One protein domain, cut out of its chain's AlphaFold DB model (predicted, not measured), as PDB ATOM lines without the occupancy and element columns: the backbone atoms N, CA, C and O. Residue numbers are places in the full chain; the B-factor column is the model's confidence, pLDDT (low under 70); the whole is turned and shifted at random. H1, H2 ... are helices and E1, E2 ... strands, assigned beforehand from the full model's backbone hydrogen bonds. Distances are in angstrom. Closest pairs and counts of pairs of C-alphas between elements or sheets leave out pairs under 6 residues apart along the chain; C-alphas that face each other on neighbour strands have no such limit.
ATOM      1  N   ASP A   6      24.934  23.987 -26.699       96.88
ATOM      2  CA  ASP A   6      24.453  24.325 -25.357       96.88
ATOM      3  C   ASP A   6      25.250  23.602 -24.268       96.88
ATOM      4  O   ASP A   6      25.596  24.197 -23.252       96.88
ATOM      5  N   GLN A   7      25.613  22.336 -24.492       97.25
ATOM      6  CA  GLN A   7      26.439  21.565 -23.558       97.25
ATOM      7  C   GLN A   7      27.873  22.110 -23.466       97.25
ATOM      8  O   GLN A   7      28.442  22.156 -22.376       97.25
ATOM      9  N   ASN A   8      28.457  22.564 -24.581       97.19
ATOM     10  CA  ASN A   8      29.757  23.243 -24.567       97.19
ATOM     11  C   ASN A   8      29.689  24.584 -23.825       97.19
ATOM     12  O   ASN A   8      30.587  24.896 -23.044       97.19
ATOM     13  N   THR A   9      28.619  25.351 -24.039       98.12
ATOM     14  CA  THR A   9      28.377  26.617 -23.332       98.12
ATOM     15  C   THR A   9      28.217  26.378 -21.831       98.12
ATOM     16  O   THR A   9      28.847  27.055 -21.023       98.12
ATOM     17  N   LEU A  10      27.441  25.359 -21.449       97.88
ATOM     18  CA  LEU A  10      27.276  24.942 -20.059       97.88
ATOM     19  C   LEU A  10      28.619  24.576 -19.414       97.88
ATOM     20  O   LEU A  10      28.910  25.059 -18.323       97.88
ATOM     21  N   LEU A  11      29.445  23.764 -20.085       98.44
ATOM     22  CA  LEU A  11      30.774  23.392 -19.589       98.44
ATOM     23  C   LEU A  11      31.642  24.630 -19.309       98.44
ATOM     24  O   LEU A  11      32.210  24.739 -18.224       98.44
ATOM     25  N   GLY A  12      31.704  25.575 -20.255       98.38
ATOM     26  CA  GLY A  12      32.453  26.824 -20.085       98.38
ATOM     27  C   GLY A  12      31.967  27.641 -18.887       98.38
ATOM     28  O   GLY A  12      32.761  27.984 -18.011       98.38
ATOM     29  N   ASN A  13      30.652  27.858 -18.791       98.56
ATOM     30  CA  ASN A  13      30.043  28.634 -17.710       98.56
ATOM     31  C   ASN A  13      30.271  27.998 -16.329       98.56
ATOM     32  O   ASN A  13      30.512  28.708 -15.350       98.56
ATOM     33  N   LEU A  14      30.210  26.664 -16.229       98.50
ATOM     34  CA  LEU A  14      30.462  25.942 -14.978       98.50
ATOM     35  C   LEU A  14      31.910  26.113 -14.508       98.50
ATOM     36  O   LEU A  14      32.134  26.386 -13.327       98.50
ATOM     37  N   ILE A  15      32.880  25.986 -15.421       98.31
ATOM     38  CA  ILE A  15      34.305  26.180 -15.115       98.31
ATOM     39  C   ILE A  15      34.561  27.629 -14.687       98.31
ATOM     40  O   ILE A  15      35.148  27.865 -13.630       98.31
ATOM     41  N   GLU A  16      34.078  28.603 -15.461       98.44
ATOM     42  CA  GLU A  16      34.254  30.027 -15.158       98.44
ATOM     43  C   GLU A  16      33.673  30.391 -13.785       98.44
ATOM     44  O   GLU A  16      34.335  31.047 -12.971       98.44
ATOM     45  N   THR A  17      32.459  29.914 -13.498       98.44
ATOM     46  CA  THR A  17      31.782  30.142 -12.217       98.44
ATOM     47  C   THR A  17      32.567  29.520 -11.064       98.44
ATOM     48  O   THR A  17      32.841  30.197 -10.071       98.44
ATOM     49  N   ALA A  18      32.983  28.257 -11.198       97.31
ATOM     50  CA  ALA A  18      33.742  27.553 -10.168       97.31
ATOM     51  C   ALA A  18      35.065  28.264  -9.838       97.31
ATOM     52  O   ALA A  18      35.392  28.464  -8.665       97.31
ATOM     53  N   LEU A  19      35.808  28.694 -10.863       96.56
ATOM     54  CA  LEU A  19      37.067  29.418 -10.685       96.56
ATOM     55  C   LEU A  19      36.854  30.813 -10.086       96.56
ATOM     56  O   LEU A  19      37.655  31.256  -9.263       96.56
ATOM     57  N   THR A  20      35.771  31.498 -10.452       98.12
ATOM     58  CA  THR A  20      35.429  32.812  -9.891       98.12
ATOM     59  C   THR A  20      35.101  32.721  -8.404       98.12
ATOM     60  O   THR A  20      35.651  33.490  -7.615       98.12
ATOM     61  N   ILE A  21      34.293  31.738  -7.993       97.06
ATOM     62  CA  ILE A  21      33.989  31.494  -6.575       97.06
ATOM     63  C   ILE A  21      35.259  31.121  -5.802       97.06
ATOM     64  O   ILE A  21      35.509  31.654  -4.720       97.06
ATOM     65  N   GLN A  22      36.095  30.242  -6.360       95.25
ATOM     66  CA  GLN A  22      37.359  29.850  -5.735       95.25
ATOM     67  C   GLN A  22      38.292  31.050  -5.523       95.25
ATOM     68  O   GLN A  22      38.836  31.210  -4.431       95.25
ATOM     69  N   ARG A  23      38.442  31.931  -6.523       95.38
ATOM     70  CA  ARG A  23      39.231  33.168  -6.388       95.38
ATOM     71  C   ARG A  23      38.649  34.114  -5.340       95.38
ATOM     72  O   ARG A  23      39.404  34.666  -4.549       95.38
ATOM     73  N   GLY A  24      37.326  34.282  -5.314       96.88
ATOM     74  CA  GLY A  24      36.656  35.175  -4.365       96.88
ATOM     75  C   GLY A  24      36.707  34.687  -2.914       96.88
ATOM     76  O   GLY A  24      36.756  35.496  -1.994       96.88
ATOM     77  N   THR A  25      36.713  33.370  -2.697       95.88
ATOM     78  CA  THR A  25      36.702  32.765  -1.352       95.88
ATOM     79  C   THR A  25      38.082  32.352  -0.846       95.88
ATOM     80  O   THR A  25      38.243  32.115   0.351       95.88
ATOM     81  N   GLY A  26      39.063  32.202  -1.742       93.00
ATOM     82  CA  GLY A  26      40.370  31.615  -1.437       93.00
ATOM     83  C   GLY A  26      40.317  30.118  -1.104       93.00
ATOM     84  O   GLY A  26      41.292  29.576  -0.585       93.00
ATOM     85  N   LYS A  27      39.191  29.436  -1.360       91.19
ATOM     86  CA  LYS A  27      38.978  28.016  -1.039       91.19
ATOM     87  C   LYS A  27      38.696  27.209  -2.300       91.19
ATOM     88  O   LYS A  27      38.052  27.696  -3.223       91.19
ATOM     89  N   ALA A  28      39.142  25.954  -2.325       89.88
ATOM     90  CA  ALA A  28      38.839  25.047  -3.427       89.88
ATOM     91  C   ALA A  28      37.322  24.818  -3.550       89.88
ATOM     92  O   ALA A  28      36.682  24.394  -2.589       89.88
ATOM     93  N   PHE A  29      36.766  25.069  -4.736       93.06
ATOM     94  CA  PHE A  29      35.344  24.861  -5.038       93.06
ATOM     95  C   PHE A  29      35.126  23.510  -5.728       93.06
ATOM     96  O   PHE A  29      35.713  23.253  -6.776       93.06
ATOM     97  N   THR A  30      34.318  22.615  -5.167       91.88
ATOM     98  CA  THR A  30      34.239  21.205  -5.615       91.88
ATOM     99  C   THR A  30      32.861  20.778  -6.110       91.88
ATOM    100  O   THR A  30      32.733  19.715  -6.719       91.88
ATOM    101  N   GLU A  31      31.852  21.618  -5.933       94.81
ATOM    102  CA  GLU A  31      30.434  21.332  -6.114       94.81
ATOM    103  C   GLU A  31      30.090  20.986  -7.571       94.81
ATOM    104  O   GLU A  31      29.223  20.153  -7.821       94.81
ATOM    105  N   PHE A  32      30.820  21.546  -8.542       97.12
ATOM    106  CA  PHE A  32      30.640  21.253  -9.973       97.12
ATOM    107  C   PHE A  32      31.592  20.186 -10.523       97.12
ATOM    108  O   PHE A  32      31.543  19.876 -11.710       97.12
ATOM    109  N   THR A  33      32.443  19.582  -9.688       96.25
ATOM    110  CA  THR A  33      33.481  18.639 -10.149       96.25
ATOM    111  C   THR A  33      32.902  17.467 -10.941       96.25
ATOM    112  O   THR A  33      33.473  17.086 -11.957       96.25
ATOM    113  N   GLY A  34      31.771  16.907 -10.499       97.06
ATOM    114  CA  GLY A  34      31.117  15.784 -11.182       97.06
ATOM    115  C   GLY A  34      30.728  16.135 -12.617       97.06
ATOM    116  O   GLY A  34      31.299  15.586 -13.557       97.06
ATOM    117  N   ILE A  35      29.837  17.121 -12.765       98.00
ATOM    118  CA  ILE A  35      29.295  17.550 -14.062       98.00
ATOM    119  C   ILE A  35      30.368  18.117 -15.001       98.00
ATOM    120  O   ILE A  35      30.337  17.844 -16.200       98.00
ATOM    121  N   ILE A  36      31.355  18.851 -14.474       98.44
ATOM    122  CA  ILE A  36      32.469  19.350 -15.290       98.44
ATOM    123  C   ILE A  36      33.285  18.177 -15.834       98.44
ATOM    124  O   ILE A  36      33.608  18.168 -17.019       98.44
ATOM    125  N   GLY A  37      33.588  17.171 -15.009       98.06
ATOM    126  CA  GLY A  37      34.326  15.994 -15.470       98.06
ATOM    127  C   GLY A  37      33.558  15.168 -16.499       98.06
ATOM    128  O   GLY A  37      34.154  14.758 -17.490       98.06
ATOM    129  N   GLU A  38      32.247  14.984 -16.311       97.81
ATOM    130  CA  GLU A  38      31.375  14.302 -17.277       97.81
ATOM    131  C   GLU A  38      31.381  14.988 -18.645       97.81
ATOM    132  O   GLU A  38      31.671  14.357 -19.662       97.81
ATOM    133  N   LEU A  39      31.106  16.292 -18.679       98.25
ATOM    134  CA  LEU A  39      31.083  17.056 -19.923       98.25
ATOM    135  C   LEU A  39      32.474  17.105 -20.569       98.25
ATOM    136  O   LEU A  39      32.598  16.900 -21.776       98.25
ATOM    137  N   SER A  40      33.528  17.316 -19.775       97.94
ATOM    138  CA  SER A  40      34.901  17.387 -20.286       97.94
ATOM    139  C   SER A  40      35.316  16.089 -20.972       97.94
ATOM    140  O   SER A  40      35.816  16.139 -22.094       97.94
ATOM    141  N   ILE A  41      35.062  14.925 -20.356       97.50
ATOM    142  CA  ILE A  41      35.442  13.646 -20.970       97.50
ATOM    143  C   ILE A  41      34.561  13.310 -22.175       97.50
ATOM    144  O   ILE A  41      35.051  12.747 -23.150       97.50
ATOM    145  N   CYS A  42      33.282  13.705 -22.164       97.12
ATOM    146  CA  CYS A  42      32.422  13.544 -23.336       97.12
ATOM    147  C   CYS A  42      32.922  14.366 -24.528       97.12
ATOM    148  O   CYS A  42      32.913  13.883 -25.662       97.12
ATOM    149  N   LYS A  43      33.401  15.589 -24.278       96.31
ATOM    150  CA  LYS A  43      34.016  16.435 -25.303       96.31
ATOM    151  C   LYS A  43      35.310  15.821 -25.839       96.31
ATOM    152  O   LYS A  43      35.448  15.720 -27.056       96.31
ATOM    153  N   ASP A  44      36.204  15.412 -24.942       95.81
ATOM    154  CA  ASP A  44      37.529  14.863 -25.249       95.81
ATOM    155  C   ASP A  44      37.453  13.554 -26.056       95.81
ATOM    156  O   ASP A  44      38.046  13.433 -27.125       95.81
ATOM    157  N   GLN A  45      36.628  12.607 -25.604       94.25
ATOM    158  CA  GLN A  45      36.513  11.271 -26.200       94.25
ATOM    159  C   GLN A  45      35.364  11.146 -27.217       94.25
ATOM    160  O   GLN A  45      35.094  10.062 -27.734       94.25
ATOM    161  N   ASN A  46      34.678  12.251 -27.538       93.94
ATOM    162  CA  ASN A  46      33.556  12.290 -28.488       93.94
ATOM    163  C   ASN A  46      32.376  11.373 -28.089       93.94
ATOM    164  O   ASN A  46      31.720  10.774 -28.955       93.94
ATOM    165  N   PHE A  47      32.118  11.265 -26.781       94.81
ATOM    166  CA  PHE A  47      30.956  10.567 -26.232       94.81
ATOM    167  C   PHE A  47      29.708  11.449 -26.280       94.81
ATOM    168  O   PHE A  47      29.772  12.671 -26.149       94.81
ATOM    169  N   THR A  48      28.555  10.804 -26.409       95.19
ATOM    170  CA  THR A  48      27.253  11.451 -26.250       95.19
ATOM    171  C   THR A  48      26.896  11.470 -24.763       95.19
ATOM    172  O   THR A  48      26.803  10.407 -24.154       95.19
ATOM    173  N   TRP A  49      26.691  12.650 -24.172       95.56
ATOM    174  CA  TRP A  49      26.284  12.793 -22.765       95.56
ATOM    175  C   TRP A  49      24.777  12.518 -22.595       95.56
ATOM    176  O   TRP A  49      23.953  13.162 -23.247       95.56
ATOM    177  N   GLU A  50      24.412  11.555 -21.738       92.38
ATOM    178  CA  GLU A  50      23.045  11.018 -21.575       92.38
ATOM    179  C   GLU A  50      22.674  10.720 -20.095       92.38
ATOM    180  O   GLU A  50      22.182   9.629 -19.792       92.38
ATOM    181  N   PRO A  51      22.816  11.673 -19.152       87.38
ATOM    182  CA  PRO A  51      22.776  11.414 -17.700       87.38
ATOM    183  C   PRO A  51      21.451  10.831 -17.162       87.38
ATOM    184  O   PRO A  51      21.389  10.275 -16.068       87.38
ATOM    185  N   ASN A  52      20.362  10.918 -17.932       85.25
ATOM    186  CA  ASN A  52      19.026  10.458 -17.531       85.25
ATOM    187  C   ASN A  52      18.742   8.981 -17.874       85.25
ATOM    188  O   ASN A  52      17.596   8.537 -17.780       85.25
ATOM    189  N   LYS A  53      19.746   8.216 -18.320       84.69
ATOM    190  CA  LYS A  53      19.576   6.830 -18.803       84.69
ATOM    191  C   LYS A  53      20.077   5.755 -17.829       84.69
ATOM    192  O   LYS A  53      20.053   4.573 -18.164       84.69
ATOM    193  N   GLY A  54      20.494   6.149 -16.622       86.56
ATOM    194  CA  GLY A  54      21.102   5.243 -15.633       86.56
ATOM    195  C   GLY A  54      22.597   4.983 -15.863       86.56
ATOM    196  O   GLY A  54      23.172   4.109 -15.220       86.56
ATOM    197  N   PHE A  55      23.193   5.741 -16.778       91.81
ATOM    198  CA  PHE A  55      24.616   5.895 -17.057       91.81
ATOM    199  C   PHE A  55      24.823   7.352 -17.515       91.81
ATOM    200  O   PHE A  55      23.841   8.044 -17.794       91.81
ATOM    201  N   ASP A  56      26.065   7.824 -17.596       94.19
ATOM    202  CA  ASP A  56      26.348   9.250 -17.812       94.19
ATOM    203  C   ASP A  56      26.565   9.583 -19.293       94.19
ATOM    204  O   ASP A  56      26.218  10.674 -19.744       94.19
ATOM    205  N   ALA A  57      27.128   8.654 -20.070       95.19
ATOM    206  CA  ALA A  57      27.435   8.870 -21.481       95.19
ATOM    207  C   ALA A  57      27.417   7.582 -22.316       95.19
ATOM    208  O   ALA A  57      27.336   6.475 -21.787       95.19
ATOM    209  N   ARG A  58      27.529   7.713 -23.638       94.44
ATOM    210  CA  ARG A  58      27.610   6.590 -24.578       94.44
ATOM    211  C   ARG A  58      28.630   6.856 -25.682       94.44
ATOM    212  O   ARG A  58      28.712   7.972 -26.196       94.44
ATOM    213  N   GLU A  59      29.370   5.829 -26.092       92.44
ATOM    214  CA  GLU A  59      30.145   5.873 -27.340       92.44
ATOM    215  C   GLU A  59      29.215   5.956 -28.571       92.44
ATOM    216  O   GLU A  59      28.002   5.758 -28.480       92.44
ATOM    217  N   LYS A  60      29.758   6.254 -29.758       85.19
ATOM    218  CA  LYS A  60      28.948   6.285 -30.989       85.19
ATOM    219  C   LYS A  60      28.313   4.912 -31.263       85.19
ATOM    220  O   LYS A  60      28.990   3.897 -31.185       85.19
ATOM    221  N   GLU A  61      27.025   4.913 -31.605       77.38
ATOM    222  CA  GLU A  61      26.213   3.714 -31.869       77.38
ATOM    223  C   GLU A  61      26.825   2.779 -32.943       77.38
ATOM    224  O   GLU A  61      27.215   3.278 -34.005       77.38
ATOM    225  N   PRO A  62      26.845   1.444 -32.724       74.38
ATOM    226  CA  PRO A  62      26.557   0.750 -31.463       74.38
ATOM    227  C   PRO A  62      27.749   0.897 -30.500       74.38
ATOM    228  O   PRO A  62      28.815   0.332 -30.727       74.38
ATOM    229  N   GLY A  63      27.567   1.675 -29.431       87.12
ATOM    230  CA  GLY A  63      28.648   2.101 -28.540       87.12
ATOM    231  C   GLY A  63      28.427   1.686 -27.091       87.12
ATOM    232  O   GLY A  63      27.281   1.520 -26.658       87.12
ATOM    233  N   ALA A  64      29.515   1.534 -26.332       92.50
ATOM    234  CA  ALA A  64      29.444   1.198 -24.915       92.50
ATOM    235  C   ALA A  64      28.695   2.274 -24.113       92.50
ATOM    236  O   ALA A  64      28.855   3.475 -24.352       92.50
ATOM    237  N   ARG A  65      27.901   1.847 -23.128       94.00
ATOM    238  CA  ARG A  65      27.311   2.724 -22.107       94.00
ATOM    239  C   ARG A  65      28.351   3.005 -21.030       94.00
ATOM    240  O   ARG A  65      29.004   2.079 -20.538       94.00
ATOM    241  N   ILE A  66      28.485   4.263 -20.639       94.81
ATOM    242  CA  ILE A  66      29.599   4.761 -19.839       94.81
ATOM    243  C   ILE A  66      29.076   5.369 -18.541       94.81
ATOM    244  O   ILE A  66      28.250   6.279 -18.560       94.81
ATOM    245  N   GLN A  67      29.604   4.906 -17.412       95.94
ATOM    246  CA  GLN A  67      29.474   5.591 -16.126       95.94
ATOM    247  C   GLN A  67      30.776   6.338 -15.837       95.94
ATOM    248  O   GLN A  67      31.849   5.744 -15.854       95.94
ATOM    249  N   ILE A  68      30.696   7.622 -15.533       96.31
ATOM    250  CA  ILE A  68      31.819   8.513 -15.278       96.31
ATOM    251  C   ILE A  68      31.878   8.827 -13.776       96.31
ATOM    252  O   ILE A  68      30.873   8.995 -13.086       96.31
ATOM    253  N   LYS A  69      33.089   8.874 -13.227       96.81
ATOM    254  CA  LYS A  69      33.382   9.397 -11.890       96.81
ATOM    255  C   LYS A  69      34.536  10.371 -12.002       96.81
ATOM    256  O   LYS A  69      35.508  10.097 -12.697       96.81
ATOM    257  N   THR A  70      34.464  11.465 -11.255       96.81
ATOM    258  CA  THR A  70      35.454  12.539 -11.348       96.81
ATOM    259  C   THR A  70      36.138  12.771 -10.011       96.81
ATOM    260  O   THR A  70      35.505  12.751  -8.952       96.81
ATOM    261  N   ARG A  71      37.445  13.024 -10.051       95.19
ATOM    262  CA  ARG A  71      38.232  13.542  -8.932       95.19
ATOM    263  C   ARG A  71      39.004  14.765  -9.401       95.19
ATOM    264  O   ARG A  71      39.505  14.785 -10.516       95.19
ATOM    265  N   ARG A  72      39.129  15.763  -8.528       93.44
ATOM    266  CA  ARG A  72      39.899  16.981  -8.790       93.44
ATOM    267  C   ARG A  72      41.056  17.096  -7.806       93.44
ATOM    268  O   ARG A  72      40.861  16.877  -6.609       93.44
ATOM    269  N   SER A  73      42.242  17.406  -8.318       89.12
ATOM    270  CA  SER A  73      43.387  17.822  -7.510       89.12
ATOM    271  C   SER A  73      43.214  19.284  -7.102       89.12
ATOM    272  O   SER A  73      42.857  20.128  -7.924       89.12
ATOM    273  N   THR A  74      43.456  19.590  -5.829       80.00
ATOM    274  CA  THR A  74      43.356  20.954  -5.280       80.00
ATOM    275  C   THR A  74      44.716  21.626  -5.090       80.00
ATOM    276  O   THR A  74      44.753  22.810  -4.779       80.00
ATOM    277  N   THR A  75      45.820  20.889  -5.263       73.12
ATOM    278  CA  THR A  75      47.199  21.331  -4.964       73.12
ATOM    279  C   THR A  75      48.176  21.061  -6.116       73.12
ATOM    280  O   THR A  75      49.373  20.963  -5.894       73.12
ATOM    281  N   GLU A  76      47.663  20.941  -7.344       64.44
ATOM    282  CA  GLU A  76      48.400  20.776  -8.614       64.44
ATOM    283  C   GLU A  76      49.057  19.423  -8.887       64.44
ATOM    284  O   GLU A  76      48.932  18.959 -10.014       64.44
ATOM    285  N   GLU A  77      49.682  18.755  -7.917       64.06
ATOM    286  CA  GLU A  77      50.571  17.632  -8.268       64.06
ATOM    287  C   GLU A  77      49.829  16.341  -8.635       64.06
ATOM    288  O   GLU A  77      49.994  15.848  -9.743       64.06
ATOM    289  N   GLU A  78      48.951  15.811  -7.781       77.50
ATOM    290  CA  GLU A  78      48.158  14.614  -8.094       77.50
ATOM    291  C   GLU A  78      46.882  14.573  -7.244       77.50
ATOM    292  O   GLU A  78      46.791  15.179  -6.174       77.50
ATOM    293  N   VAL A  79      45.868  13.820  -7.682       86.00
ATOM    294  CA  VAL A  79      44.764  13.469  -6.777       86.00
ATOM    295  C   VAL A  79      45.257  12.521  -5.688       86.00
ATOM    296  O   VAL A  79      46.028  11.599  -5.950       86.00
ATOM    297  N   ASN A  80      44.736  12.676  -4.470       85.62
ATOM    298  CA  ASN A  80      45.021  11.735  -3.392       85.62
ATOM    299  C   ASN A  80      44.613  10.306  -3.804       85.62
ATOM    300  O   ASN A  80      43.426   9.974  -3.874       85.62
ATOM    301  N   ARG A  81      45.618   9.454  -4.024       87.31
ATOM    302  CA  ARG A  81      45.472   8.056  -4.453       87.31
ATOM    303  C   ARG A  81      44.794   7.160  -3.409       87.31
ATOM    304  O   ARG A  81      44.242   6.116  -3.772       87.31
ATOM    305  N   ALA A  82      44.816   7.559  -2.136       84.62
ATOM    306  CA  ALA A  82      44.068   6.929  -1.044       84.62
ATOM    307  C   ALA A  82      42.641   7.493  -0.900       84.62
ATOM    308  O   ALA A  82      41.854   6.999  -0.098       84.62
ATOM    309  N   GLY A  83      42.276   8.517  -1.677       88.19
ATOM    310  CA  GLY A  83      40.900   8.988  -1.755       88.19
ATOM    311  C   GLY A  83      39.975   7.922  -2.346       88.19
ATOM    312  O   GLY A  83      40.382   7.130  -3.200       88.19
ATOM    313  N   ARG A  84      38.713   7.922  -1.911       91.19
ATOM    314  CA  ARG A  84      37.669   7.046  -2.457       91.19
ATOM    315  C   ARG A  84      36.896   7.707  -3.591       91.19
ATOM    316  O   ARG A  84      36.599   8.900  -3.552       91.19
ATOM    317  N   ILE A  85      36.550   6.928  -4.599       93.00
ATOM    318  CA  ILE A  85      35.571   7.285  -5.618       93.00
ATOM    319  C   ILE A  85      34.217   6.729  -5.191       93.00
ATOM    320  O   ILE A  85      34.135   5.657  -4.597       93.00
ATOM    321  N   GLY A  86      33.149   7.486  -5.447       88.50
ATOM    322  CA  GLY A  86      31.795   6.997  -5.193       88.50
ATOM    323  C   GLY A  86      31.534   5.712  -5.979       88.50
ATOM    324  O   GLY A  86      32.128   5.505  -7.039       88.50
ATOM    325  N   ARG A  87      30.639   4.860  -5.471       90.00
ATOM    326  CA  ARG A  87      30.303   3.597  -6.134       90.00
ATOM    327  C   ARG A  87      29.861   3.828  -7.579       90.00
ATOM    328  O   ARG A  87      29.088   4.749  -7.867       90.00
ATOM    329  N   PHE A  88      30.338   2.975  -8.474       89.69
ATOM    330  CA  PHE A  88      29.804   2.868  -9.827       89.69
ATOM    331  C   PHE A  88      28.505   2.075  -9.825       89.69
ATOM    332  O   PHE A  88      27.570   2.432 -10.532       89.69
ATOM    333  N   THR A  89      28.439   1.009  -9.023       82.06
ATOM    334  CA  THR A  89      27.244   0.173  -8.928       82.06
ATOM    335  C   THR A  89      26.404   0.532  -7.713       82.06
ATOM    336  O   THR A  89      26.913   0.634  -6.598       82.06
ATOM    337  N   LYS A  90      25.093   0.689  -7.900       75.12
ATOM    338  CA  LYS A  90      24.139   0.748  -6.785       75.12
ATOM    339  C   LYS A  90      23.920  -0.653  -6.214       75.12
ATOM    340  O   LYS A  90      24.086  -1.646  -6.924       75.12
ATOM    341  N   ALA A  91      23.505  -0.722  -4.945       65.62
ATOM    342  CA  ALA A  91      23.197  -1.978  -4.253       65.62
ATOM    343  C   ALA A  91      22.116  -2.811  -4.967       65.62
ATOM    344  O   ALA A  91      22.147  -4.035  -4.903       65.62
ATOM    345  N   ASN A  92      21.196  -2.162  -5.689       64.81
ATOM    346  CA  ASN A  92      20.220  -2.852  -6.522       64.81
ATOM    347  C   ASN A  92      20.764  -3.035  -7.951       64.81
ATOM    348  O   ASN A  92      20.759  -2.104  -8.758       64.81
ATOM    349  N   GLU A  93      21.249  -4.243  -8.255       59.31
ATOM    350  CA  GLU A  93      21.950  -4.555  -9.509       59.31
ATOM    351  C   GLU A  93      21.117  -4.331 -10.777       59.31
ATOM    352  O   GLU A  93      21.686  -4.040 -11.831       59.31
ATOM    353  N   SER A  94      19.786  -4.401 -10.663       58.91
ATOM    354  CA  SER A  94      18.833  -4.186 -11.763       58.91
ATOM    355  C   SER A  94      18.899  -2.784 -12.391       58.91
ATOM    356  O   SER A  94      18.363  -2.580 -13.477       58.91
ATOM    357  N   GLN A  95      19.579  -1.829 -11.747       57.81
ATOM    358  CA  GLN A  95      19.724  -0.447 -12.218       57.81
ATOM    359  C   GLN A  95      21.117  -0.117 -12.780       57.81
ATOM    360  O   GLN A  95      21.342   1.006 -13.223       57.81
ATOM    361  N   ASN A  96      22.063  -1.063 -12.776       64.81
ATOM    362  CA  ASN A  96      23.438  -0.808 -13.213       64.81
ATOM    363  C   ASN A  96      23.585  -1.073 -14.718       64.81
ATOM    364  O   ASN A  96      23.965  -2.171 -15.133       64.81
ATOM    365  N   LEU A  97      23.269  -0.061 -15.529       80.44
ATOM    366  CA  LEU A  97      23.170  -0.150 -16.988       80.44
ATOM    367  C   LEU A  97      24.400   0.422 -17.713       80.44
ATOM    368  O   LEU A  97      24.243   1.156 -18.683       80.44
ATOM    369  N   PHE A  98      25.617   0.089 -17.276       92.06
ATOM    370  CA  PHE A  98      26.841   0.534 -17.952       92.06
ATOM    371  C   PHE A  98      27.781  -0.627 -18.306       92.06
ATOM    372  O   PHE A  98      27.834  -1.657 -17.624       92.06
ATOM    373  N   ASP A  99      28.541  -0.437 -19.379       92.50
ATOM    374  CA  ASP A  99      29.499  -1.401 -19.922       92.50
ATOM    375  C   ASP A  99      30.934  -1.034 -19.515       92.50
ATOM    376  O   ASP A  99      31.735  -1.912 -19.182       92.50
ATOM    377  N   VAL A 100      31.238   0.267 -19.449       93.88
ATOM    378  CA  VAL A 100      32.551   0.813 -19.078       93.88
ATOM    379  C   VAL A 100      32.393   1.875 -17.992       93.88
ATOM    380  O   VAL A 100      31.538   2.753 -18.080       93.88
ATOM    381  N   GLY A 101      33.203   1.790 -16.941       95.62
ATOM    382  CA  GLY A 101      33.388   2.882 -15.994       95.62
ATOM    383  C   GLY A 101      34.611   3.708 -16.374       95.62
ATOM    384  O   GLY A 101      35.646   3.144 -16.733       95.62
ATOM    385  N   VAL A 102      34.499   5.027 -16.274       96.88
ATOM    386  CA  VAL A 102      35.573   5.978 -16.556       96.88
ATOM    387  C   VAL A 102      35.850   6.816 -15.314       96.88
ATOM    388  O   VAL A 102      34.945   7.438 -14.764       96.88
ATOM    389  N   LEU A 103      37.103   6.832 -14.863       97.56
ATOM    390  CA  LEU A 103      37.579   7.734 -13.818       97.56
ATOM    391  C   LEU A 103      38.332   8.898 -14.463       97.56
ATOM    392  O   LEU A 103      39.372   8.675 -15.074       97.56
ATOM    393  N   VAL A 104      37.834  10.117 -14.280       96.94
ATOM    394  CA  VAL A 104      38.414  11.364 -14.795       96.94
ATOM    395  C   VAL A 104      39.148  12.097 -13.677       96.94
ATOM    396  O   VAL A 104      38.599  12.299 -12.590       96.94
ATOM    397  N   ILE A 105      40.387  12.504 -13.946       96.00
ATOM    398  CA  ILE A 105      41.221  13.290 -13.038       96.00
ATOM    399  C   ILE A 105      41.362  14.709 -13.588       96.00
ATOM    400  O   ILE A 105      41.902  14.907 -14.676       96.00
ATOM    401  N   LEU A 106      40.899  15.691 -12.816       95.31
ATOM    402  CA  LEU A 106      40.986  17.113 -13.143       95.31
ATOM    403  C   LEU A 106      42.076  17.818 -12.323       95.31
ATOM    404  O   LEU A 106      42.264  17.493 -11.146       95.31
ATOM    405  N   ASN A 107      42.747  18.814 -12.905       93.56
ATOM    406  CA  ASN A 107      43.622  19.729 -12.164       93.56
ATOM    407  C   ASN A 107      42.823  20.842 -11.447       93.56
ATOM    408  O   ASN A 107      41.585  20.890 -11.471       93.56
ATOM    409  N   LYS A 108      43.540  21.769 -10.799       92.69
ATOM    410  CA  LYS A 108      42.934  22.927 -10.126       92.69
ATOM    411  C   LYS A 108      42.226  23.888 -11.092       92.69
ATOM    412  O   LYS A 108      41.423  24.690 -10.632       92.69
ATOM    413  N   ASP A 109      42.459  23.788 -12.390       93.62
ATOM    414  CA  ASP A 109      41.835  24.629 -13.412       93.62
ATOM    415  C   ASP A 109      40.702  23.895 -14.149       93.62
ATOM    416  O   ASP A 109      40.148  24.404 -15.115       93.62
ATOM    417  N   PHE A 110      40.296  22.727 -13.625       95.25
ATOM    418  CA  PHE A 110      39.272  21.840 -14.188       95.25
ATOM    419  C   PHE A 110      39.637  21.211 -15.543       95.25
ATOM    420  O   PHE A 110      38.768  20.675 -16.230       95.25
ATOM    421  N   GLU A 111      40.916  21.188 -15.905       95.06
ATOM    422  CA  GLU A 111      41.400  20.512 -17.106       95.06
ATOM    423  C   GLU A 111      41.653  19.028 -16.829       95.06
ATOM    424  O   GLU A 111      42.107  18.652 -15.742       95.06
ATOM    425  N   ILE A 112      41.380  18.174 -17.818       95.81
ATOM    426  CA  ILE A 112      41.669  16.740 -17.724       95.81
ATOM    427  C   ILE A 112      43.184  16.536 -17.733       95.81
ATOM    428  O   ILE A 112      43.867  16.899 -18.683       95.81
ATOM    429  N   THR A 113      43.691  15.888 -16.687       94.62
ATOM    430  CA  THR A 113      45.103  15.471 -16.584       94.62
ATOM    431  C   THR A 113      45.287  13.990 -16.878       94.62
ATOM    432  O   THR A 113      46.330  13.579 -17.374       94.62
ATOM    433  N   ALA A 114      44.273  13.179 -16.575       94.25
ATOM    434  CA  ALA A 114      44.249  11.760 -16.886       94.25
ATOM    435  C   ALA A 114      42.811  11.236 -16.892       94.25
ATOM    436  O   ALA A 114      41.947  11.734 -16.164       94.25
ATOM    437  N   HIS A 115      42.575  10.165 -17.642       95.38
ATOM    438  CA  HIS A 115      41.366   9.362 -17.522       95.38
ATOM    439  C   HIS A 115      41.705   7.871 -17.605       95.38
ATOM    440  O   HIS A 115      42.660   7.457 -18.258       95.38
ATOM    441  N   TYR A 116      40.922   7.057 -16.902       95.81
ATOM    442  CA  TYR A 116      41.135   5.619 -16.775       95.81
ATOM    443  C   TYR A 116      39.838   4.891 -17.091       95.81
ATOM    444  O   TYR A 116      38.782   5.295 -16.613       95.81
ATOM    445  N   HIS A 117      39.918   3.810 -17.861       94.75
ATOM    446  CA  HIS A 117      38.759   3.041 -18.309       94.75
ATOM    447  C   HIS A 117      38.822   1.641 -17.708       94.75
ATOM    448  O   HIS A 117      39.888   1.024 -17.677       94.75
ATOM    449  N   LEU A 118      37.687   1.130 -17.239       92.75
ATOM    450  CA  LEU A 118      37.596  -0.228 -16.716       92.75
ATOM    451  C   LEU A 118      36.232  -0.838 -17.040       92.75
ATOM    452  O   LEU A 118      35.201  -0.182 -16.897       92.75
ATOM    453  N   ARG A 119      36.197  -2.107 -17.462       91.12
ATOM    454  CA  ARG A 119      34.923  -2.786 -17.759       91.12
ATOM    455  C   ARG A 119      34.057  -2.925 -16.507       91.12
ATOM    456  O   ARG A 119      34.558  -3.216 -15.417       91.12
ATOM    457  N   SER A 120      32.739  -2.816 -16.668       90.12
ATOM    458  CA  SER A 120      31.780  -2.895 -15.557       90.12
ATOM    459  C   SER A 120      31.872  -4.212 -14.781       90.12
ATOM    460  O   SER A 120      31.727  -4.226 -13.558       90.12
ATOM    461  N   CYS A 121      32.195  -5.320 -15.457       85.88
ATOM    462  CA  CYS A 121      32.387  -6.615 -14.811       85.88
ATOM    463  C   CYS A 121      33.609  -6.638 -13.872       85.88
ATOM    464  O   CYS A 121      33.533  -7.231 -12.795       85.88
ATOM    465  N   HIS A 122      34.697  -5.945 -14.218       87.31
ATOM    466  CA  HIS A 122      35.865  -5.799 -13.346       87.31
ATOM    467  C   HIS A 122      35.569  -4.867 -12.178       87.31
ATOM    468  O   HIS A 122      35.867  -5.219 -11.040       87.31
ATOM    469  N   ILE A 123      34.899  -3.741 -12.438       90.19
ATOM    470  CA  ILE A 123      34.461  -2.803 -11.395       90.19
ATOM    471  C   ILE A 123      33.610  -3.521 -10.345       90.19
ATOM    472  O   ILE A 123      33.912  -3.427  -9.161       90.19
ATOM    473  N   LYS A 124      32.621  -4.323 -10.766       87.19
ATOM    474  CA  LYS A 124      31.788  -5.137  -9.862       87.19
ATOM    475  C   LYS A 124      32.615  -6.065  -8.977       87.19
ATOM    476  O   LYS A 124      32.340  -6.202  -7.789       87.19
ATOM    477  N   VAL A 125      33.630  -6.721  -9.544       85.50
ATOM    478  CA  VAL A 125      34.504  -7.602  -8.762       85.50
ATOM    479  C   VAL A 125      35.333  -6.797  -7.766       85.50
ATOM    480  O   VAL A 125      35.431  -7.212  -6.615       85.50
ATOM    481  N   LEU A 126      35.894  -5.659  -8.173       87.94
ATOM    482  CA  LEU A 126      36.666  -4.793  -7.281       87.94
ATOM    483  C   LEU A 126      35.801  -4.257  -6.134       87.94
ATOM    484  O   LEU A 126      36.201  -4.372  -4.982       87.94
ATOM    485  N   GLU A 127      34.601  -3.750  -6.432       89.19
ATOM    486  CA  GLU A 127      33.679  -3.217  -5.419       89.19
ATOM    487  C   GLU A 127      33.203  -4.311  -4.450       89.19
ATOM    488  O   GLU A 127      32.944  -4.017  -3.291       89.19
ATOM    489  N   SER A 128      33.166  -5.587  -4.865       85.69
ATOM    490  CA  SER A 128      32.818  -6.711  -3.974       85.69
ATOM    491  C   SER A 128      33.864  -7.030  -2.895       85.69
ATOM    492  O   SER A 128      33.601  -7.856  -2.022       85.69
ATOM    493  N   PHE A 129      35.055  -6.431  -2.979       84.31
ATOM    494  CA  PHE A 129      36.115  -6.558  -1.975       84.31
ATOM    495  C   PHE A 129      36.195  -5.357  -1.029       84.31
ATOM    496  O   PHE A 129      37.018  -5.374  -0.116       84.31
ATOM    497  N   GLU A 130      35.392  -4.324  -1.265       86.12
ATOM    498  CA  GLU A 130      35.309  -3.153  -0.402       86.12
ATOM    499  C   GLU A 130      34.191  -3.335   0.636       86.12
ATOM    500  O   GLU A 130      33.287  -4.158   0.461       86.12
ATOM    501  N   GLU A 131      34.239  -2.557   1.720       83.00
ATOM    502  CA  GLU A 131      33.144  -2.514   2.694       83.00
ATOM    503  C   GLU A 131      31.835  -2.080   2.014       83.00
ATOM    504  O   GLU A 131      31.877  -1.298   1.050       83.00
ATOM    505  N   PRO A 132      30.668  -2.524   2.519       77.94
ATOM    506  CA  PRO A 132      29.379  -2.055   2.036       77.94
ATOM    507  C   PRO A 132      29.347  -0.526   1.941       77.94
ATOM    508  O   PRO A 132      29.813   0.182   2.830       77.94
ATOM    509  N   ASP A 133      28.849  -0.023   0.813       79.50
ATOM    510  CA  ASP A 133      28.731   1.410   0.496       79.50
ATOM    511  C   ASP A 133      30.043   2.188   0.333       79.50
ATOM    512  O   ASP A 133      30.038   3.357  -0.063       79.50
ATOM    513  N   SER A 134      31.184   1.522   0.496       79.88
ATOM    514  CA  SER A 134      32.494   2.116   0.297       79.88
ATOM    515  C   SER A 134      32.943   1.901  -1.162       79.88
ATOM    516  O   SER A 134      33.428   0.848  -1.561       79.88
ATOM    517  N   GLY A 135      32.715   2.895  -2.028       88.25
ATOM    518  CA  GLY A 135      33.193   2.845  -3.422       88.25
ATOM    519  C   GLY A 135      34.725   2.787  -3.507       88.25
ATOM    520  O   GLY A 135      35.401   3.094  -2.534       88.25
ATOM    521  N   LEU A 136      35.293   2.382  -4.643       92.00
ATOM    522  CA  LEU A 136      36.721   2.032  -4.766       92.00
ATOM    523  C   LEU A 136      37.698   3.129  -4.305       92.00
ATOM    524  O   LEU A 136      37.394   4.316  -4.322       92.00
ATOM    525  N   HIS A 137      38.929   2.754  -3.972       93.50
ATOM    526  CA  HIS A 137      40.028   3.723  -3.901       93.50
ATOM    527  C   HIS A 137      40.476   4.151  -5.309       93.50
ATOM    528  O   HIS A 137      40.487   3.336  -6.236       93.50
ATOM    529  N   VAL A 138      40.913   5.408  -5.459       93.19
ATOM    530  CA  VAL A 138      41.472   5.945  -6.718       93.19
ATOM    531  C   VAL A 138      42.620   5.066  -7.221       93.19
ATOM    532  O   VAL A 138      42.601   4.625  -8.368       93.19
ATOM    533  N   SER A 139      43.574   4.734  -6.346       91.38
ATOM    534  CA  SER A 139      44.705   3.854  -6.677       91.38
ATOM    535  C   SER A 139      44.279   2.474  -7.170       91.38
ATOM    536  O   SER A 139      44.860   1.974  -8.131       91.38
ATOM    537  N   THR A 140      43.269   1.862  -6.544       90.50
ATOM    538  CA  THR A 140      42.731   0.570  -6.984       90.50
ATOM    539  C   THR A 140      42.246   0.677  -8.424       90.50
ATOM    540  O   THR A 140      42.692  -0.092  -9.270       90.50
ATOM    541  N   PHE A 141      41.405   1.665  -8.736       93.31
ATOM    542  CA  PHE A 141      40.889   1.843 -10.093       93.31
ATOM    543  C   PHE A 141      42.014   2.070 -11.118       93.31
ATOM    544  O   PHE A 141      42.075   1.369 -12.128       93.31
ATOM    545  N   GLN A 142      42.940   2.995 -10.835       92.12
ATOM    546  CA  GLN A 142      44.060   3.340 -11.723       92.12
ATOM    547  C   GLN A 142      44.962   2.141 -12.031       92.12
ATOM    548  O   GLN A 142      45.289   1.887 -13.192       92.12
ATOM    549  N   ASN A 143      45.348   1.388 -10.997       87.81
ATOM    550  CA  ASN A 143      46.229   0.234 -11.153       87.81
ATOM    551  C   ASN A 143      45.578  -0.832 -12.044       87.81
ATOM    552  O   ASN A 143      46.250  -1.418 -12.887       87.81
ATOM    553  N   PHE A 144      44.271  -1.071 -11.891       86.69
ATOM    554  CA  PHE A 144      43.564  -2.059 -12.707       86.69
ATOM    555  C   PHE A 144      43.341  -1.604 -14.143       86.69
ATOM    556  O   PHE A 144      43.593  -2.387 -15.056       86.69
ATOM    557  N   ALA A 145      42.955  -0.348 -14.354       87.38
ATOM    558  CA  ALA A 145      42.817   0.212 -15.693       87.38
ATOM    559  C   ALA A 145      44.143   0.159 -16.476       87.38
ATOM    560  O   ALA A 145      44.161  -0.228 -17.641       87.38
ATOM    561  N   SER A 146      45.264   0.457 -15.811       79.69
ATOM    562  CA  SER A 146      46.605   0.401 -16.417       79.69
ATOM    563  C   SER A 146      47.057  -1.028 -16.748       79.69
ATOM    564  O   SER A 146      47.831  -1.243 -17.672       79.69
ATOM    565  N   LEU A 147      46.591  -2.030 -15.997       71.38
ATOM    566  CA  LEU A 147      46.871  -3.437 -16.296       71.38
ATOM    567  C   LEU A 147      45.993  -3.978 -17.430       71.38
ATOM    568  O   LEU A 147      46.433  -4.863 -18.162       71.38
ATOM    569  N   GLU A 148      44.758  -3.485 -17.563       63.22
ATOM    570  CA  GLU A 148      43.876  -3.831 -18.684       63.22
ATOM    571  C   GLU A 148      44.411  -3.290 -20.007       63.22
ATOM    572  O   GLU A 148      44.440  -4.031 -20.985       63.22
ATOM    573  N   SER A 149      44.897  -2.045 -20.036       61.62
ATOM    574  CA  SER A 149      45.459  -1.442 -21.252       61.62
ATOM    575  C   SER A 149      46.716  -2.158 -21.765       61.62
ATOM    576  O   SER A 149      47.001  -2.109 -22.958       61.62
ATOM    577  N   LEU A 150      47.438  -2.870 -20.891       53.53
ATOM    578  CA  LEU A 150      48.611  -3.679 -21.245       53.53
ATOM    579  C   LEU A 150      48.263  -5.091 -21.749       53.53
ATOM    580  O   LEU A 150      49.130  -5.774 -22.296       53.53
ATOM    581  N   LYS A 151      47.023  -5.562 -21.569       52.84
ATOM    582  CA  LYS A 151      46.582  -6.887 -22.027       52.84
ATOM    583  C   LYS A 151      45.810  -6.757 -23.337       52.84
ATOM    584  O   LYS A 151      44.589  -6.640 -23.350       52.84
ATOM    585  N   VAL A 152      46.558  -6.799 -24.436       45.53
ATOM    586  CA  VAL A 152      46.038  -6.933 -25.801       45.53
ATOM    587  C   VAL A 152      45.237  -8.239 -25.908       45.53
ATOM    588  O   VAL A 152      45.767  -9.309 -25.632       45.53
ATOM    589  N   GLU A 153      43.959  -8.093 -26.269       38.06
ATOM    590  CA  GLU A 153      42.978  -9.101 -26.709       38.06
ATOM    591  C   GLU A 153      42.755 -10.352 -25.828       38.06
ATOM    592  O   GLU A 153      43.578 -11.255 -25.734       38.06
ATOM    593  N   GLY A 154      41.550 -10.457 -25.243       44.84
ATOM    594  CA  GLY A 154      41.035 -11.735 -24.720       44.84
ATOM    595  C   GLY A 154      40.297 -11.717 -23.378       44.84
ATOM    596  O   GLY A 154      39.798 -12.760 -22.958       44.84
ATOM    597  N   ASN A 155      40.161 -10.576 -22.692       46.38
ATOM    598  CA  ASN A 155      39.474 -10.534 -21.391       46.38
ATOM    599  C   ASN A 155      37.941 -10.558 -21.537       46.38
ATOM    600  O   ASN A 155      37.240  -9.545 -21.449       46.38
ATOM    601  N   SER A 156      37.418 -11.762 -21.754       54.50
ATOM    602  CA  SER A 156      36.015 -12.102 -21.536       54.50
ATOM    603  C   SER A 156      35.689 -12.028 -20.040       54.50
ATOM    604  O   SER A 156      36.419 -12.568 -19.205       54.50
ATOM    605  N   CYS A 157      34.551 -11.419 -19.693       58.59
ATOM    606  CA  CYS A 157      34.023 -11.322 -18.325       58.59
ATOM    607  C   CYS A 157      33.684 -12.694 -17.675       58.59
ATOM    608  O   CYS A 157      33.094 -12.730 -16.593       58.59
ATOM    609  N   ASN A 158      34.060 -13.821 -18.294       50.72
ATOM    610  CA  ASN A 158      33.759 -15.182 -17.841       50.72
ATOM    611  C   ASN A 158      34.726 -15.757 -16.791       50.72
ATOM    612  O   ASN A 158      34.450 -16.820 -16.240       50.72
ATOM    613  N   HIS A 159      35.811 -15.074 -16.425       51.34
ATOM    614  CA  HIS A 159      36.813 -15.627 -15.502       51.34
ATOM    615  C   HIS A 159      36.737 -15.055 -14.079       51.34
ATOM    616  O   HIS A 159      37.754 -14.671 -13.505       51.34
ATOM    617  N   LYS A 160      35.551 -15.030 -13.449       51.78
ATOM    618  CA  LYS A 160      35.407 -14.593 -12.038       51.78
ATOM    619  C   LYS A 160      36.395 -15.302 -11.094       51.78
ATOM    620  O   LYS A 160      36.893 -14.681 -10.160       51.78
ATOM    621  N   THR A 161      36.702 -16.578 -11.317       53.34
ATOM    622  CA  THR A 161      37.617 -17.383 -10.488       53.34
ATOM    623  C   THR A 161      39.094 -17.104 -10.766       53.34
ATOM    624  O   THR A 161      39.846 -16.854  -9.819       53.34
ATOM    625  N   ASP A 162      39.521 -17.069 -12.030       54.41
ATOM    626  CA  ASP A 162      40.927 -16.798 -12.372       54.41
ATOM    627  C   ASP A 162      41.295 -15.333 -12.175       54.41
ATOM    628  O   ASP A 162      42.401 -15.036 -11.718       54.41
ATOM    629  N   TYR A 163      40.348 -14.420 -12.399       56.06
ATOM    630  CA  TYR A 163      40.492 -13.013 -12.055       56.06
ATOM    631  C   TYR A 163      40.699 -12.875 -10.545       56.06
ATOM    632  O   TYR A 163      41.738 -12.376 -10.135       56.06
ATOM    633  N   LYS A 164      39.832 -13.440  -9.688       57.06
ATOM    634  CA  LYS A 164      40.025 -13.424  -8.220       57.06
ATOM    635  C   LYS A 164      41.364 -14.031  -7.771       57.06
ATOM    636  O   LYS A 164      41.991 -13.525  -6.837       57.06
ATOM    637  N   LYS A 165      41.828 -15.106  -8.414       59.31
ATOM    638  CA  LYS A 165      43.113 -15.754  -8.095       59.31
ATOM    639  C   LYS A 165      44.306 -14.894  -8.525       59.31
ATOM    640  O   LYS A 165      45.272 -14.774  -7.771       59.31
ATOM    641  N   THR A 166      44.217 -14.267  -9.694       59.00
ATOM    642  CA  THR A 166      45.230 -13.345 -10.226       59.00
ATOM    643  C   THR A 166      45.274 -12.061  -9.401       59.00
ATOM    644  O   THR A 166      46.347 -11.671  -8.966       59.00
ATOM    645  N   MET A 167      44.120 -11.497  -9.045       61.34
ATOM    646  CA  MET A 167      43.950 -10.361  -8.128       61.34
ATOM    647  C   MET A 167      44.673 -10.571  -6.795       61.34
ATOM    648  O   MET A 167      45.492  -9.744  -6.397       61.34
ATOM    649  N   ARG A 168      44.431 -11.713  -6.132       62.03
ATOM    650  CA  ARG A 168      45.099 -12.070  -4.869       62.03
ATOM    651  C   ARG A 168      46.613 -12.194  -5.035       62.03
ATOM    652  O   ARG A 168      47.358 -11.815  -4.134       62.03
ATOM    653  N   LYS A 169      47.083 -12.718  -6.172       61.69
ATOM    654  CA  LYS A 169      48.519 -12.808  -6.475       61.69
ATOM    655  C   LYS A 169      49.130 -11.427  -6.722       61.69
ATOM    656  O   LYS A 169      50.168 -11.140  -6.137       61.69
ATOM    657  N   THR A 170      48.478 -10.571  -7.507       62.34
ATOM    658  CA  THR A 170      48.958  -9.224  -7.847       62.34
ATOM    659  C   THR A 170      48.974  -8.303  -6.631       62.34
ATOM    660  O   THR A 170      49.990  -7.665  -6.383       62.34
ATOM    661  N   GLN A 171      47.923  -8.288  -5.802       64.00
ATOM    662  CA  GLN A 171      47.923  -7.532  -4.539       64.00
ATOM    663  C   GLN A 171      49.028  -8.015  -3.594       64.00
ATOM    664  O   GLN A 171      49.763  -7.207  -3.033       64.00
ATOM    665  N   LYS A 172      49.213  -9.335  -3.462       66.62
ATOM    666  CA  LYS A 172      50.283  -9.900  -2.629       66.62
ATOM    667  C   LYS A 172      51.678  -9.563  -3.170       66.62
ATOM    668  O   LYS A 172      52.590  -9.356  -2.376       66.62
ATOM    669  N   ALA A 173      51.848  -9.501  -4.490       57.59
ATOM    670  CA  ALA A 173      53.094  -9.092  -5.131       57.59
ATOM    671  C   ALA A 173      53.375  -7.593  -4.927       57.59
ATOM    672  O   ALA A 173      54.471  -7.246  -4.501       57.59
ATOM    673  N   LEU A 174      52.378  -6.724  -5.120       59.19
ATOM    674  CA  LEU A 174      52.496  -5.282  -4.876       59.19
ATOM    675  C   LEU A 174      52.800  -4.966  -3.405       59.19
ATOM    676  O   LEU A 174      53.695  -4.177  -3.125       59.19
ATOM    677  N   CYS A 175      52.133  -5.631  -2.455       60.78
ATOM    678  CA  CYS A 175      52.463  -5.495  -1.033       60.78
ATOM    679  C   CYS A 175      53.900  -5.937  -0.719       60.78
ATOM    680  O   CYS A 175      54.542  -5.350   0.148       60.78
ATOM    681  N   ARG A 176      54.415  -6.971  -1.403       61.94
ATOM    682  CA  ARG A 176      55.803  -7.428  -1.235       61.94
ATOM    683  C   ARG A 176      56.805  -6.432  -1.804       61.94
ATOM    684  O   ARG A 176      57.780  -6.147  -1.123       61.94
ATOM    685  N   LEU A 177      56.554  -5.893  -2.997       60.78
ATOM    686  CA  LEU A 177      57.413  -4.883  -3.620       60.78
ATOM    687  C   LEU A 177      57.475  -3.610  -2.774       60.78
ATOM    688  O   LEU A 177      58.561  -3.183  -2.406       60.78
TER     689      LEU A 177
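What this domain is: This is residues 6 to 177 of the 201 residues of an uncharacterized protein of SAR202 cluster bacterium Io17-Chloro-G3 (UniProt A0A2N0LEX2). A small, twisted sheet of three strands makes the core, with H2 packed on one face and H4, with the short H3 near it, on the other. H1 packs on H2 at one end of the longest axis, while H5 lies at the other end, beyond H3, and the last residues of H5, 172 to 177, stick out free. The printed part has 172 residues, with five named helices and three named strands in the order H1, H2, E1, E2, E3, H3, H4, H5; the class is mixed, helices and strands. The sheet runs E1, E2, E3 and is mixed, E1 and E2 parallel, E2 and E3 antiparallel. The whole is compact, with a radius of gyration of the C-alphas of 17.0 A and spans of 52 by 40 by 31 A.

Where its parts are: Find C-alpha 6 at (24.453, 24.325, -25.357); from there H1 runs through residues 6 to 25, 28.2 A from first to last C-alpha. Next comes H2, residues 33 to 45, 17.9 A long. Look for E1 at residues 65 to 72, starting at C-alpha 65 at (27.311, 2.724, -22.107) and 23.2 A long. E2, residues 100 to 106, measures 19.3 A, and E3, residues 112 to 119, measures 20.7 A. H3 follows at once with residues 120 to 127, and H4 holds residues 138 to 149, 16.8 A long. The last helix, H5, takes residues 160 to 177 over 25.5 A and ends at C-alpha 177 at (57.413, -4.883, -3.620).

How they stand to each other: Begin at the sheet, where E1 and E3 are the edge strands. E1 and E2 are parallel at 23 degrees; look at N 69 and O 102, 2.8 A apart, within hydrogen-bond range. E2 and E3 form an antiparallel hairpin at 164 degrees, with N 103 and O 116 within hydrogen-bond range at 2.9 A. H2 is on the sheet at a height of 7.6 A, with the C-alphas of Gly 34 and Thr 70 its closest to E1 at 5.4 A. It lies over E1 and only just over E2 and E3, with 3 C-alphas on each, and runs slantwise to the strands, at 57 degrees to E1 on the local plane. H1 touches H2 with its residues 7 to 15 alone, the closest C-alphas being those of Leu 11 and Ile 36, 6.1 A apart. These two form a helical hairpin, a steep tilt of 42 degrees, opposite ways. On the opposite face from H2, H4 is on the sheet at a height of 7.7 A, over E2 and E3; the closest C-alphas of E3 and H4 are those of Leu 118 and Ala 145, 5.3 A apart. H3 is on the same face as H4, over none of the strands, and the two helices are near each other, with 13 pairs of C-alphas within 10 A; with H3 and H4 on one face of the sheet E1, E2, E3 and H2 on the other, the arrangement is three layers, helices on both faces of a sheet. H5 is not on the sheet; it is close to H3 but not clearly touching, the C-alphas of Val 125 and Lys 160 being 7.8 A apart. In all five helices every O i to N i+4 pair is within hydrogen-bond range.

The domain as a whole: The C-alphas of Gly 24 and Thr 161 are the two farthest apart, at 52.9 A. The printed part has no cut. The links H2 to E1, 19 residues, and E1 to E2, 27 residues, are long; in the first, residues 57 to 58 pair antiparallel with residues 65 to 66 of E1. The mean pLDDT of the printed part is 84.1, and it is under 70 in residues 76 to 77, 91 to 96 and 148 to 177.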